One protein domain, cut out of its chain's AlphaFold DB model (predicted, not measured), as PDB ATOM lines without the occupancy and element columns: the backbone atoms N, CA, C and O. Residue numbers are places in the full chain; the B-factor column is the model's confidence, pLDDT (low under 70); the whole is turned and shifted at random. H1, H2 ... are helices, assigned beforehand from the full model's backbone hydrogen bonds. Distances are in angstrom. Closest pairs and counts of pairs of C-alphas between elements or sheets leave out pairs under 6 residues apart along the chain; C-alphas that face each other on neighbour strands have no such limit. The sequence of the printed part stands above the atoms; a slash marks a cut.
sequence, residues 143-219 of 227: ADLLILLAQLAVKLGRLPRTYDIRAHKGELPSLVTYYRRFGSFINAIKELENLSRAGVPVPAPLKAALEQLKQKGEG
ATOM      1  N   ALA A 143      29.108 -38.254   6.442       72.19
ATOM      2  CA  ALA A 143      30.436 -38.532   5.901       72.19
ATOM      3  C   ALA A 143      31.439 -37.407   6.206       72.19
ATOM      4  O   ALA A 143      32.535 -37.697   6.676       72.19
ATOM      5  N   ASP A 144      31.050 -36.139   6.029       80.19
ATOM      6  CA  ASP A 144      31.931 -34.992   6.312       80.19
ATOM      7  C   ASP A 144      32.384 -34.983   7.776       80.19
ATOM      8  O   ASP A 144      33.554 -34.766   8.077       80.19
ATOM      9  N   LEU A 145      31.460 -35.275   8.696       88.00
ATOM     10  CA  LEU A 145      31.757 -35.355  10.126       88.00
ATOM     11  C   LEU A 145      32.730 -36.497  10.456       88.00
ATOM     12  O   LEU A 145      33.628 -36.307  11.273       88.00
ATOM     13  N   LEU A 146      32.594 -37.659   9.814       85.81
ATOM     14  CA  LEU A 146      33.524 -38.779  10.004       85.81
ATOM     15  C   LEU A 146      34.916 -38.472   9.441       85.81
ATOM     16  O   LEU A 146      35.911 -38.806  10.081       85.81
ATOM     17  N   ILE A 147      34.993 -37.795   8.291       76.88
ATOM     18  CA  ILE A 147      36.262 -37.344   7.698       76.88
ATOM     19  C   ILE A 147      36.982 -36.389   8.656       76.88
ATOM     20  O   ILE A 147      38.165 -36.579   8.939       76.88
ATOM     21  N   LEU A 148      36.265 -35.405   9.206       85.38
ATOM     22  CA  LEU A 148      36.826 -34.445  10.160       85.38
ATOM     23  C   LEU A 148      37.322 -35.126  11.445       85.38
ATOM     24  O   LEU A 148      38.393 -34.786  11.950       85.38
ATOM     25  N   LEU A 149      36.588 -36.120  11.959       88.81
ATOM     26  CA  LEU A 149      37.035 -36.903  13.117       88.81
ATOM     27  C   LEU A 149      38.285 -37.728  12.817       88.81
ATOM     28  O   LEU A 149      39.174 -37.793  13.662       88.81
ATOM     29  N   ALA A 150      38.377 -38.332  11.633       78.56
ATOM     30  CA  ALA A 150      39.551 -39.097  11.234       78.56
ATOM     31  C   ALA A 150      40.796 -38.212  11.098       78.56
ATOM     32  O   ALA A 150      41.861 -38.566  11.595       78.56
ATOM     33  N   GLN A 151      40.659 -37.030  10.493       78.00
ATOM     34  CA  GLN A 151      41.746 -36.051  10.404       78.00
ATOM     35  C   GLN A 151      42.218 -35.602  11.791       78.00
ATOM     36  O   GLN A 151      43.421 -35.541  12.055       78.00
ATOM     37  N   LEU A 152      41.279 -35.338  12.705       83.69
ATOM     38  CA  LEU A 152      41.621 -35.006  14.084       83.69
ATOM     39  C   LEU A 152      42.321 -36.178  14.785       83.69
ATOM     40  O   LEU A 152      43.304 -35.965  15.488       83.69
ATOM     41  N   ALA A 153      41.866 -37.410  14.559       80.38
ATOM     42  CA  ALA A 153      42.496 -38.602  15.111       80.38
ATOM     43  C   ALA A 153      43.965 -38.726  14.664       80.38
ATOM     44  O   ALA A 153      44.840 -38.932  15.503       80.38
ATOM     45  N   VAL A 154      44.253 -38.531  13.368       72.81
ATOM     46  CA  VAL A 154      45.623 -38.538  12.803       72.81
ATOM     47  C   VAL A 154      46.520 -37.499  13.479       72.81
ATOM     48  O   VAL A 154      47.694 -37.770  13.762       72.81
ATOM     49  N   LYS A 155      45.972 -36.304  13.734       75.12
ATOM     50  CA  LYS A 155      46.682 -35.209  14.405       75.12
ATOM     51  C   LYS A 155      46.985 -35.543  15.866       75.12
ATOM     52  O   LYS A 155      48.070 -35.230  16.338       75.12
ATOM     53  N   LEU A 156      46.046 -36.187  16.559       75.50
ATOM     54  CA  LEU A 156      46.183 -36.564  17.967       75.50
ATOM     55  C   LEU A 156      46.973 -37.863  18.187       75.50
ATOM     56  O   LEU A 156      47.381 -38.124  19.313       75.50
ATOM     57  N   GLY A 157      47.128 -38.705  17.161       71.81
ATOM     58  CA  GLY A 157      47.667 -40.064  17.304       71.81
ATOM     59  C   GLY A 157      46.747 -41.017  18.083       71.81
ATOM     60  O   GLY A 157      47.159 -42.107  18.456       71.81
ATOM     61  N   ARG A 158      45.499 -40.613  18.353       79.69
ATOM     62  CA  ARG A 158      44.484 -41.388  19.083       79.69
ATOM     63  C   ARG A 158      43.081 -40.970  18.660       79.69
ATOM     64  O   ARG A 158      42.892 -39.887  18.111       79.69
ATOM     65  N   LEU A 159      42.073 -41.780  18.985       80.62
ATOM     66  CA  LEU A 159      40.680 -41.407  18.737       80.62
ATOM     67  C   LEU A 159      40.285 -40.132  19.521       80.62
ATOM     68  O   LEU A 159      40.623 -40.009  20.709       80.62
ATOM     69  N   PRO A 160      39.560 -39.190  18.884       86.88
ATOM     70  CA  PRO A 160      39.070 -37.990  19.539       86.88
ATOM     71  C   PRO A 160      38.064 -38.317  20.639       86.88
ATOM     72  O   PRO A 160      37.181 -39.162  20.489       86.88
ATOM     73  N   ARG A 161      38.164 -37.587  21.742       90.12
ATOM     74  CA  ARG A 161      37.208 -37.562  22.844       90.12
ATOM     75  C   ARG A 161      36.418 -36.257  22.799       90.12
ATOM     76  O   ARG A 161      36.739 -35.320  22.070       90.12
ATOM     77  N   THR A 162      35.363 -36.173  23.603       87.88
ATOM     78  CA  THR A 162      34.477 -34.998  23.623       87.88
ATOM     79  C   THR A 162      35.211 -33.699  23.961       87.88
ATOM     80  O   THR A 162      34.840 -32.647  23.440       87.88
ATOM     81  N   TYR A 163      36.254 -33.748  24.797       88.56
ATOM     82  CA  TYR A 163      37.056 -32.569  25.131       88.56
ATOM     83  C   TYR A 163      37.924 -32.085  23.964       88.56
ATOM     84  O   TYR A 163      38.112 -30.880  23.843       88.56
ATOM     85  N   ASP A 164      38.370 -32.969  23.064       89.50
ATOM     86  CA  ASP A 164      39.147 -32.567  21.885       89.50
ATOM     87  C   ASP A 164      38.283 -31.702  20.952       89.50
ATOM     88  O   ASP A 164      38.702 -30.644  20.494       89.50
ATOM     89  N   ILE A 165      37.011 -32.073  20.759       90.50
ATOM     90  CA  ILE A 165      36.067 -31.266  19.965       90.50
ATOM     91  C   ILE A 165      35.804 -29.900  20.610       90.50
ATOM     92  O   ILE A 165      35.644 -28.902  19.912       90.50
ATOM     93  N   ARG A 166      35.757 -29.838  21.948       87.69
ATOM     94  CA  ARG A 166      35.591 -28.569  22.676       87.69
ATOM     95  C   ARG A 166      36.834 -27.686  22.579       87.69
ATOM     96  O   ARG A 166      36.674 -26.473  22.513       87.69
ATOM     97  N   ALA A 167      38.026 -28.283  22.558       87.94
ATOM     98  CA  ALA A 167      39.289 -27.567  22.398       87.94
ATOM     99  C   ALA A 167      39.416 -26.928  21.002       87.94
ATOM    100  O   ALA A 167      39.937 -25.827  20.883       87.94
ATOM    101  N   HIS A 168      38.846 -27.556  19.970       84.38
ATOM    102  CA  HIS A 168      38.813 -27.045  18.590       84.38
ATOM    103  C   HIS A 168      37.548 -26.228  18.263       84.38
ATOM    104  O   HIS A 168      37.014 -26.280  17.147       84.38
ATOM    105  N   LYS A 169      37.024 -25.474  19.237       80.12
ATOM    106  CA  LYS A 169      35.830 -24.636  19.044       80.12
ATOM    107  C   LYS A 169      36.087 -23.578  17.961       80.12
ATOM    108  O   LYS A 169      36.957 -22.735  18.116       80.12
ATOM    109  N   GLY A 170      35.275 -23.590  16.905       76.62
ATOM    110  CA  GLY A 170      35.375 -22.653  15.774       76.62
ATOM    111  C   GLY A 170      36.069 -23.250  14.548       76.62
ATOM    112  O   GLY A 170      35.704 -22.907  13.428       76.62
ATOM    113  N   GLU A 171      36.974 -24.207  14.751       81.06
ATOM    114  CA  GLU A 171      37.627 -24.967  13.676       81.06
ATOM    115  C   GLU A 171      36.806 -26.202  13.284       81.06
ATOM    116  O   GLU A 171      36.645 -26.505  12.101       81.06
ATOM    117  N   LEU A 172      36.247 -26.901  14.278       84.31
ATOM    118  CA  LEU A 172      35.446 -28.106  14.075       84.31
ATOM    119  C   LEU A 172      33.950 -27.871  14.337       84.31
ATOM    120  O   LEU A 172      33.570 -26.999  15.128       84.31
ATOM    121  N   PRO A 173      33.073 -28.681  13.710       86.94
ATOM    122  CA  PRO A 173      31.654 -28.696  14.021       86.94
ATOM    123  C   PRO A 173      31.426 -28.926  15.513       86.94
ATOM    124  O   PRO A 173      32.101 -29.736  16.149       86.94
ATOM    125  N   SER A 174      30.443 -28.224  16.071       86.88
ATOM    126  CA  SER A 174      30.115 -28.361  17.488       86.88
ATOM    127  C   SER A 174      29.766 -29.809  17.842       86.88
ATOM    128  O   SER A 174      29.208 -30.542  17.023       86.88
ATOM    129  N   LEU A 175      29.980 -30.199  19.102       85.38
ATOM    130  CA  LEU A 175      29.513 -31.492  19.618       85.38
ATOM    131  C   LEU A 175      28.027 -31.744  19.313       85.38
ATOM    132  O   LEU A 175      27.652 -32.865  18.989       85.38
ATOM    133  N   VAL A 176      27.190 -30.699  19.351       82.94
ATOM    134  CA  VAL A 176      25.755 -30.767  19.016       82.94
ATOM    135  C   VAL A 176      25.531 -31.269  17.589       82.94
ATOM    136  O   VAL A 176      24.587 -32.012  17.341       82.94
ATOM    137  N   THR A 177      26.408 -30.916  16.652       87.12
ATOM    138  CA  THR A 177      26.339 -31.381  15.264       87.12
ATOM    139  C   THR A 177      26.552 -32.893  15.171       87.12
ATOM    140  O   THR A 177      25.827 -33.557  14.435       87.12
ATOM    141  N   TYR A 178      27.471 -33.448  15.967       86.75
ATOM    142  CA  TYR A 178      27.665 -34.897  16.071       86.75
ATOM    143  C   TYR A 178      26.485 -35.579  16.781       86.75
ATOM    144  O   TYR A 178      25.992 -36.595  16.301       86.75
ATOM    145  N   TYR A 179      25.957 -34.996  17.864       83.12
ATOM    146  CA  TYR A 179      24.762 -35.526  18.539       83.12
ATOM    147  C   TYR A 179      23.553 -35.623  17.602       83.12
ATOM    148  O   TYR A 179      22.881 -36.642  17.589       83.12
ATOM    149  N   ARG A 180      23.311 -34.601  16.771       80.25
ATOM    150  CA  ARG A 180      22.181 -34.573  15.823       80.25
ATOM    151  C   ARG A 180      22.284 -35.570  14.665       80.25
ATOM    152  O   ARG A 180      21.292 -35.768  13.976       80.25
ATOM    153  N   ARG A 181      23.484 -36.078  14.367       83.50
ATOM    154  CA  ARG A 181      23.738 -36.935  13.193       83.50
ATOM    155  C   ARG A 181      23.993 -38.396  13.531       83.50
ATOM    156  O   ARG A 181      23.878 -39.233  12.642       83.50
ATOM    157  N   PHE A 182      24.428 -38.671  14.754       83.44
ATOM    158  CA  PHE A 182      24.819 -40.005  15.203       83.44
ATOM    159  C   PHE A 182      24.077 -40.418  16.488       83.44
ATOM    160  O   PHE A 182      24.396 -41.450  17.082       83.44
ATOM    161  N   GLY A 183      23.167 -39.584  17.003       80.50
ATOM    162  CA  GLY A 183      22.553 -39.697  18.334       80.50
ATOM    163  C   GLY A 183      23.509 -39.453  19.515       80.50
ATOM    164  O   GLY A 183      23.104 -38.954  20.561       80.50
ATOM    165  N   SER A 184      24.801 -39.766  19.377       85.25
ATOM    166  CA  SER A 184      25.832 -39.473  20.376       85.25
ATOM    167  C   SER A 184      27.217 -39.313  19.758       85.25
ATOM    168  O   SER A 184      27.514 -39.873  18.703       85.25
ATOM    169  N   PHE A 185      28.106 -38.596  20.450       87.00
ATOM    170  CA  PHE A 185      29.513 -38.531  20.047       87.00
ATOM    171  C   PHE A 185      30.187 -39.914  20.079       87.00
ATOM    172  O   PHE A 185      30.985 -40.239  19.207       87.00
ATOM    173  N   ILE A 186      29.815 -40.765  21.041       87.62
ATOM    174  CA  ILE A 186      30.325 -42.140  21.146       87.62
ATOM    175  C   ILE A 186      29.937 -42.959  19.909       87.62
ATOM    176  O   ILE A 186      30.763 -43.698  19.383       87.62
ATOM    177  N   ASN A 187      28.707 -42.814  19.416       88.56
ATOM    178  CA  ASN A 187      28.267 -43.499  18.201       88.56
ATOM    179  C   ASN A 187      29.038 -43.026  16.967       88.56
ATOM    180  O   ASN A 187      29.387 -43.858  16.137       88.56
ATOM    181  N   ALA A 188      29.362 -41.732  16.874       89.19
ATOM    182  CA  ALA A 188      30.207 -41.216  15.798       89.19
ATOM    183  C   ALA A 188      31.598 -41.877  15.798       89.19
ATOM    184  O   ALA A 188      32.088 -42.284  14.748       89.19
ATOM    185  N   ILE A 189      32.203 -42.057  16.980       89.12
ATOM    186  CA  ILE A 189      33.491 -42.754  17.129       89.12
ATOM    187  C   ILE A 189      33.373 -44.248  16.806       89.12
ATOM    188  O   ILE A 189      34.216 -44.772  16.087       89.12
ATOM    189  N   LYS A 190      32.317 -44.932  17.267       87.88
ATOM    190  CA  LYS A 190      32.066 -46.345  16.922       87.88
ATOM    191  C   LYS A 190      31.883 -46.545  15.419       87.88
ATOM    192  O   LYS A 190      32.357 -47.527  14.862       87.88
ATOM    193  N   GLU A 191      31.185 -45.628  14.758       87.00
ATOM    194  CA  GLU A 191      30.981 -45.673  13.311       87.00
ATOM    195  C   GLU A 191      32.301 -45.453  12.561       87.00
ATOM    196  O   GLU A 191      32.606 -46.212  11.643       87.00
ATOM    197  N   LEU A 192      33.130 -44.504  13.012       84.06
ATOM    198  CA  LEU A 192      34.489 -44.313  12.501       84.06
ATOM    199  C   LEU A 192      35.362 -45.567  12.689       84.06
ATOM    200  O   LEU A 192      36.058 -45.985  11.767       84.06
ATOM    201  N   GLU A 193      35.302 -46.189  13.864       82.19
ATOM    202  CA  GLU A 193      36.044 -47.410  14.179       82.19
ATOM    203  C   GLU A 193      35.595 -48.594  13.310       82.19
ATOM    204  O   GLU A 193      36.429 -49.318  12.768       82.19
ATOM    205  N   ASN A 194      34.286 -48.759  13.106       80.69
ATOM    206  CA  ASN A 194      33.734 -49.790  12.229       80.69
ATOM    207  C   ASN A 194      34.182 -49.605  10.773       80.69
ATOM    208  O   ASN A 194      34.517 -50.587  10.121       80.69
ATOM    209  N   LEU A 195      34.240 -48.364  10.280       70.50
ATOM    210  CA  LEU A 195      34.763 -48.051   8.943       70.50
ATOM    211  C   LEU A 195      36.277 -48.275   8.828       70.50
ATOM    212  O   LEU A 195      36.783 -48.513   7.734       70.50
ATOM    213  N   SER A 196      37.003 -48.217   9.947       61.31
ATOM    214  CA  SER A 196      38.432 -48.534  10.019       61.31
ATOM    215  C   SER A 196      38.730 -50.037  10.058       61.31
ATOM    216  O   SER A 196      39.883 -50.437   9.837       61.31
ATOM    217  N   ARG A 197      37.730 -50.878  10.349       63.19
ATOM    218  CA  ARG A 197      37.845 -52.342  10.348       63.19
ATOM    219  C   ARG A 197      37.567 -52.878   8.933       63.19
ATOM    220  O   ARG A 197      36.719 -52.368   8.212       63.19
ATOM    221  N   ALA A 198      38.373 -53.850   8.506       43.12
ATOM    222  CA  ALA A 198      38.575 -54.233   7.106       43.12
ATOM    223  C   ALA A 198      37.290 -54.568   6.312       43.12
ATOM    224  O   ALA A 198      36.410 -55.263   6.810       43.12
ATOM    225  N   GLY A 199      37.247 -54.144   5.036       45.12
ATOM    226  CA  GLY A 199      36.315 -54.657   4.015       45.12
ATOM    227  C   GLY A 199      35.230 -53.699   3.502       45.12
ATOM    228  O   GLY A 199      34.523 -54.053   2.563       45.12
ATOM    229  N   VAL A 200      35.091 -52.491   4.059       41.12
ATOM    230  CA  VAL A 200      34.086 -51.506   3.609       41.12
ATOM    231  C   VAL A 200      34.728 -50.503   2.637       41.12
ATOM    232  O   VAL A 200      35.807 -49.995   2.935       41.12
ATOM    233  N   PRO A 201      34.124 -50.190   1.473       38.91
ATOM    234  CA  PRO A 201      34.634 -49.149   0.586       38.91
ATOM    235  C   PRO A 201      34.515 -47.779   1.263       38.91
ATOM    236  O   PRO A 201      33.426 -47.252   1.479       38.91
ATOM    237  N   VAL A 202      35.667 -47.215   1.616       45.62
ATOM    238  CA  VAL A 202      35.805 -45.921   2.283       45.62
ATOM    239  C   VAL A 202      36.229 -44.864   1.248       45.62
ATOM    240  O   VAL A 202      37.092 -45.161   0.417       45.62
ATOM    241  N   PRO A 203      35.683 -43.628   1.272       43.12
ATOM    242  CA  PRO A 203      36.157 -42.541   0.415       43.12
ATOM    243  C   PRO A 203      37.672 -42.336   0.552       43.12
ATOM    244  O   PRO A 203      38.196 -42.344   1.667       43.12
ATOM    245  N   ALA A 204      38.373 -42.120  -0.568       44.91
ATOM    246  CA  ALA A 204      39.839 -42.026  -0.614       44.91
ATOM    247  C   ALA A 204      40.481 -41.134   0.480       44.91
ATOM    248  O   ALA A 204      41.477 -41.567   1.064       44.91
ATOM    249  N   PRO A 205      39.910 -39.965   0.854       44.66
ATOM    250  CA  PRO A 205      40.471 -39.127   1.919       44.66
ATOM    251  C   PRO A 205      40.456 -39.789   3.304       44.66
ATOM    252  O   PRO A 205      41.382 -39.611   4.092       44.66
ATOM    253  N   LEU A 206      39.415 -40.572   3.602       50.75
ATOM    254  CA  LEU A 206      39.264 -41.270   4.878       50.75
ATOM    255  C   LEU A 206      40.131 -42.539   4.912       50.75
ATOM    256  O   LEU A 206      40.718 -42.838   5.947       50.75
ATOM    257  N   LYS A 207      40.312 -43.226   3.774       55.44
ATOM    258  CA  LYS A 207      41.259 -44.348   3.660       55.44
ATOM    259  C   LYS A 207      42.702 -43.906   3.951       55.44
ATOM    260  O   LYS A 207      43.369 -44.534   4.768       55.44
ATOM    261  N   ALA A 208      43.140 -42.791   3.361       58.78
ATOM    262  CA  ALA A 208      44.478 -42.239   3.580       58.78
ATOM    263  C   ALA A 208      44.718 -41.827   5.046       58.78
ATOM    264  O   ALA A 208      45.765 -42.128   5.613       58.78
ATOM    265  N   ALA A 209      43.729 -41.194   5.690       56.09
ATOM    266  CA  ALA A 209      43.814 -40.824   7.103       56.09
ATOM    267  C   ALA A 209      43.897 -42.055   8.031       56.09
ATOM    268  O   ALA A 209      44.673 -42.075   8.985       56.09
ATOM    269  N   LEU A 210      43.125 -43.106   7.744       60.16
ATOM    270  CA  LEU A 210      43.136 -44.341   8.532       60.16
ATOM    271  C   LEU A 210      44.437 -45.147   8.360       60.16
ATOM    272  O   LEU A 210      44.907 -45.744   9.327       60.16
ATOM    273  N   GLU A 211      45.046 -45.147   7.172       67.81
ATOM    274  CA  GLU A 211      46.361 -45.771   6.943       67.81
ATOM    275  C   GLU A 211      47.482 -45.049   7.710       67.81
ATOM    276  O   GLU A 211      48.300 -45.706   8.356       67.81
ATOM    277  N   GLN A 212      47.470 -43.711   7.747       64.31
ATOM    278  CA  GLN A 212      48.422 -42.916   8.540       64.31
ATOM    279  C   GLN A 212      48.305 -43.175  10.051       64.31
ATOM    280  O   GLN A 212      49.308 -43.172  10.763       64.31
ATOM    281  N   LEU A 213      47.087 -43.418  10.550       58.41
ATOM    282  CA  LEU A 213      46.855 -43.791  11.949       58.41
ATOM    283  C   LEU A 213      47.465 -45.149  12.305       58.41
ATOM    284  O   LEU A 213      48.057 -45.275  13.374       58.41
ATOM    285  N   LYS A 214      47.352 -46.143  11.415       64.19
ATOM    286  CA  LYS A 214      47.947 -47.471  11.633       64.19
ATOM    287  C   LYS A 214      49.475 -47.400  11.689       64.19
ATOM    288  O   LYS A 214      50.067 -47.932  12.616       64.19
ATOM    289  N   GLN A 215      50.091 -46.645  10.777       63.19
ATOM    290  CA  GLN A 215      51.550 -46.477  10.721       63.19
ATOM    291  C   GLN A 215      52.131 -45.749  11.947       63.19
ATOM    292  O   GLN A 215      53.244 -46.046  12.365       63.19
ATOM    293  N   LYS A 216      51.388 -44.810  12.553       58.16
ATOM    294  CA  LYS A 216      51.821 -44.123  13.785       58.16
ATOM    295  C   LYS A 216      51.676 -44.973  15.052       58.16
ATOM    296  O   LYS A 216      52.388 -44.712  16.015       58.16
ATOM    297  N   GLY A 217      50.768 -45.948  15.073       50.44
ATOM    298  CA  GLY A 217      50.547 -46.823  16.230       50.44
ATOM    299  C   GLY A 217      51.621 -47.901  16.417       50.44
ATOM    300  O   GLY A 217      51.843 -48.336  17.538       50.44
ATOM    301  N   GLU A 218      52.315 -48.297  15.348       49.38
ATOM    302  CA  GLU A 218      53.316 -49.380  15.373       49.38
ATOM    303  C   GLU A 218      54.743 -48.902  15.725       49.38
ATOM    304  O   GLU A 218      55.613 -49.716  16.016       49.38
ATOM    305  N   GLY A 219      54.999 -47.588  15.742       44.50
ATOM    306  CA  GLY A 219      56.329 -47.011  16.003       44.50
ATOM    307  C   GLY A 219      56.587 -46.534  17.439       44.50
ATOM    308  O   GLY A 219      57.636 -45.948  17.688       44.50
TER     309      GLY A 219
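This is residues 143 to 219 of the 227 residues of the protein "Homeodomain-like domain-containing protein" of Thermanaeromonas toyohensis ToBE (UniProt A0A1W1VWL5). Helix H1 runs through the middle of the domain, and the other four helices make an open arch round it: H2 and H3 on one side, H4 crossing the first half of H1 nearly at a right angle, and H5 on the other side, side by side with H1. The printed part has 77 residues with five named helices, in the order H1, H2, H3, H4, H5, and no named strand; the class is all helix. The whole is compact, with a radius of gyration of the C-alphas of 12.0 A and spans of 31 by 25 by 18 A.

H1, residues 143 to 156, begins at C-alpha 143 at (30.436, -38.532, 5.901) and is 19.9 A long from first to last C-alpha. H5, residues 204 to 217, also has 14 residues; it is 20.5 A long and ends at C-alpha 217 at (50.547, -46.823, 16.230). H4, residues 185 to 196, is 16.7 A long and begins at C-alpha 185 at (29.513, -38.531, 20.047). H3, residues 175 to 182, and H2, residues 162 to 167, are shorter, 10.7 A and 8.9 A.

H1 and H5 touch and run the same way at a shallow tilt of 25 degrees; their closest C-alphas, of Val 154 and Leu 213, are 5.5 A apart. H4 touches H1 with residues 188 to 192 alone, about perpendicular at 85 degrees, and the closest C-alphas, of Leu 146 and Leu 192, are 6.1 A apart. H1 and H3 are close but not clearly touching, with the C-alphas of Leu 145 and Tyr 178, the closest, 7.2 A apart. H1 and H2 are near each other, with 5 pairs of C-alphas within 10 A. H3 and H4 touch only at the corner by their link, closest at the C-alphas of Phe 182 and Ala 188, 5.6 A apart. H2 and H3 form a helical hairpin and only just touch, with 3 pairs of C-alphas within 8 A, the closest being Ile 165 and Leu 175 at 6.6 A; they run opposite ways at a steep tilt of 41 degrees. H5 is apart from H2 and H3. The helix packing is mostly crossed, only just: of 3 touching pairs, the corner left out, 1 is at a shallow tilt. In H1, H2, H3, H4 and H5 every O i to N i+4 pair is within hydrogen-bond range.

The two C-alphas farthest apart, of Arg 180 and Gly 219, are 36.3 A apart. The printed part has no cut, and no link is long. The mean pLDDT of the printed part is 73.9; residues 196 to 219 are under 70, and H5 has a mean of 57.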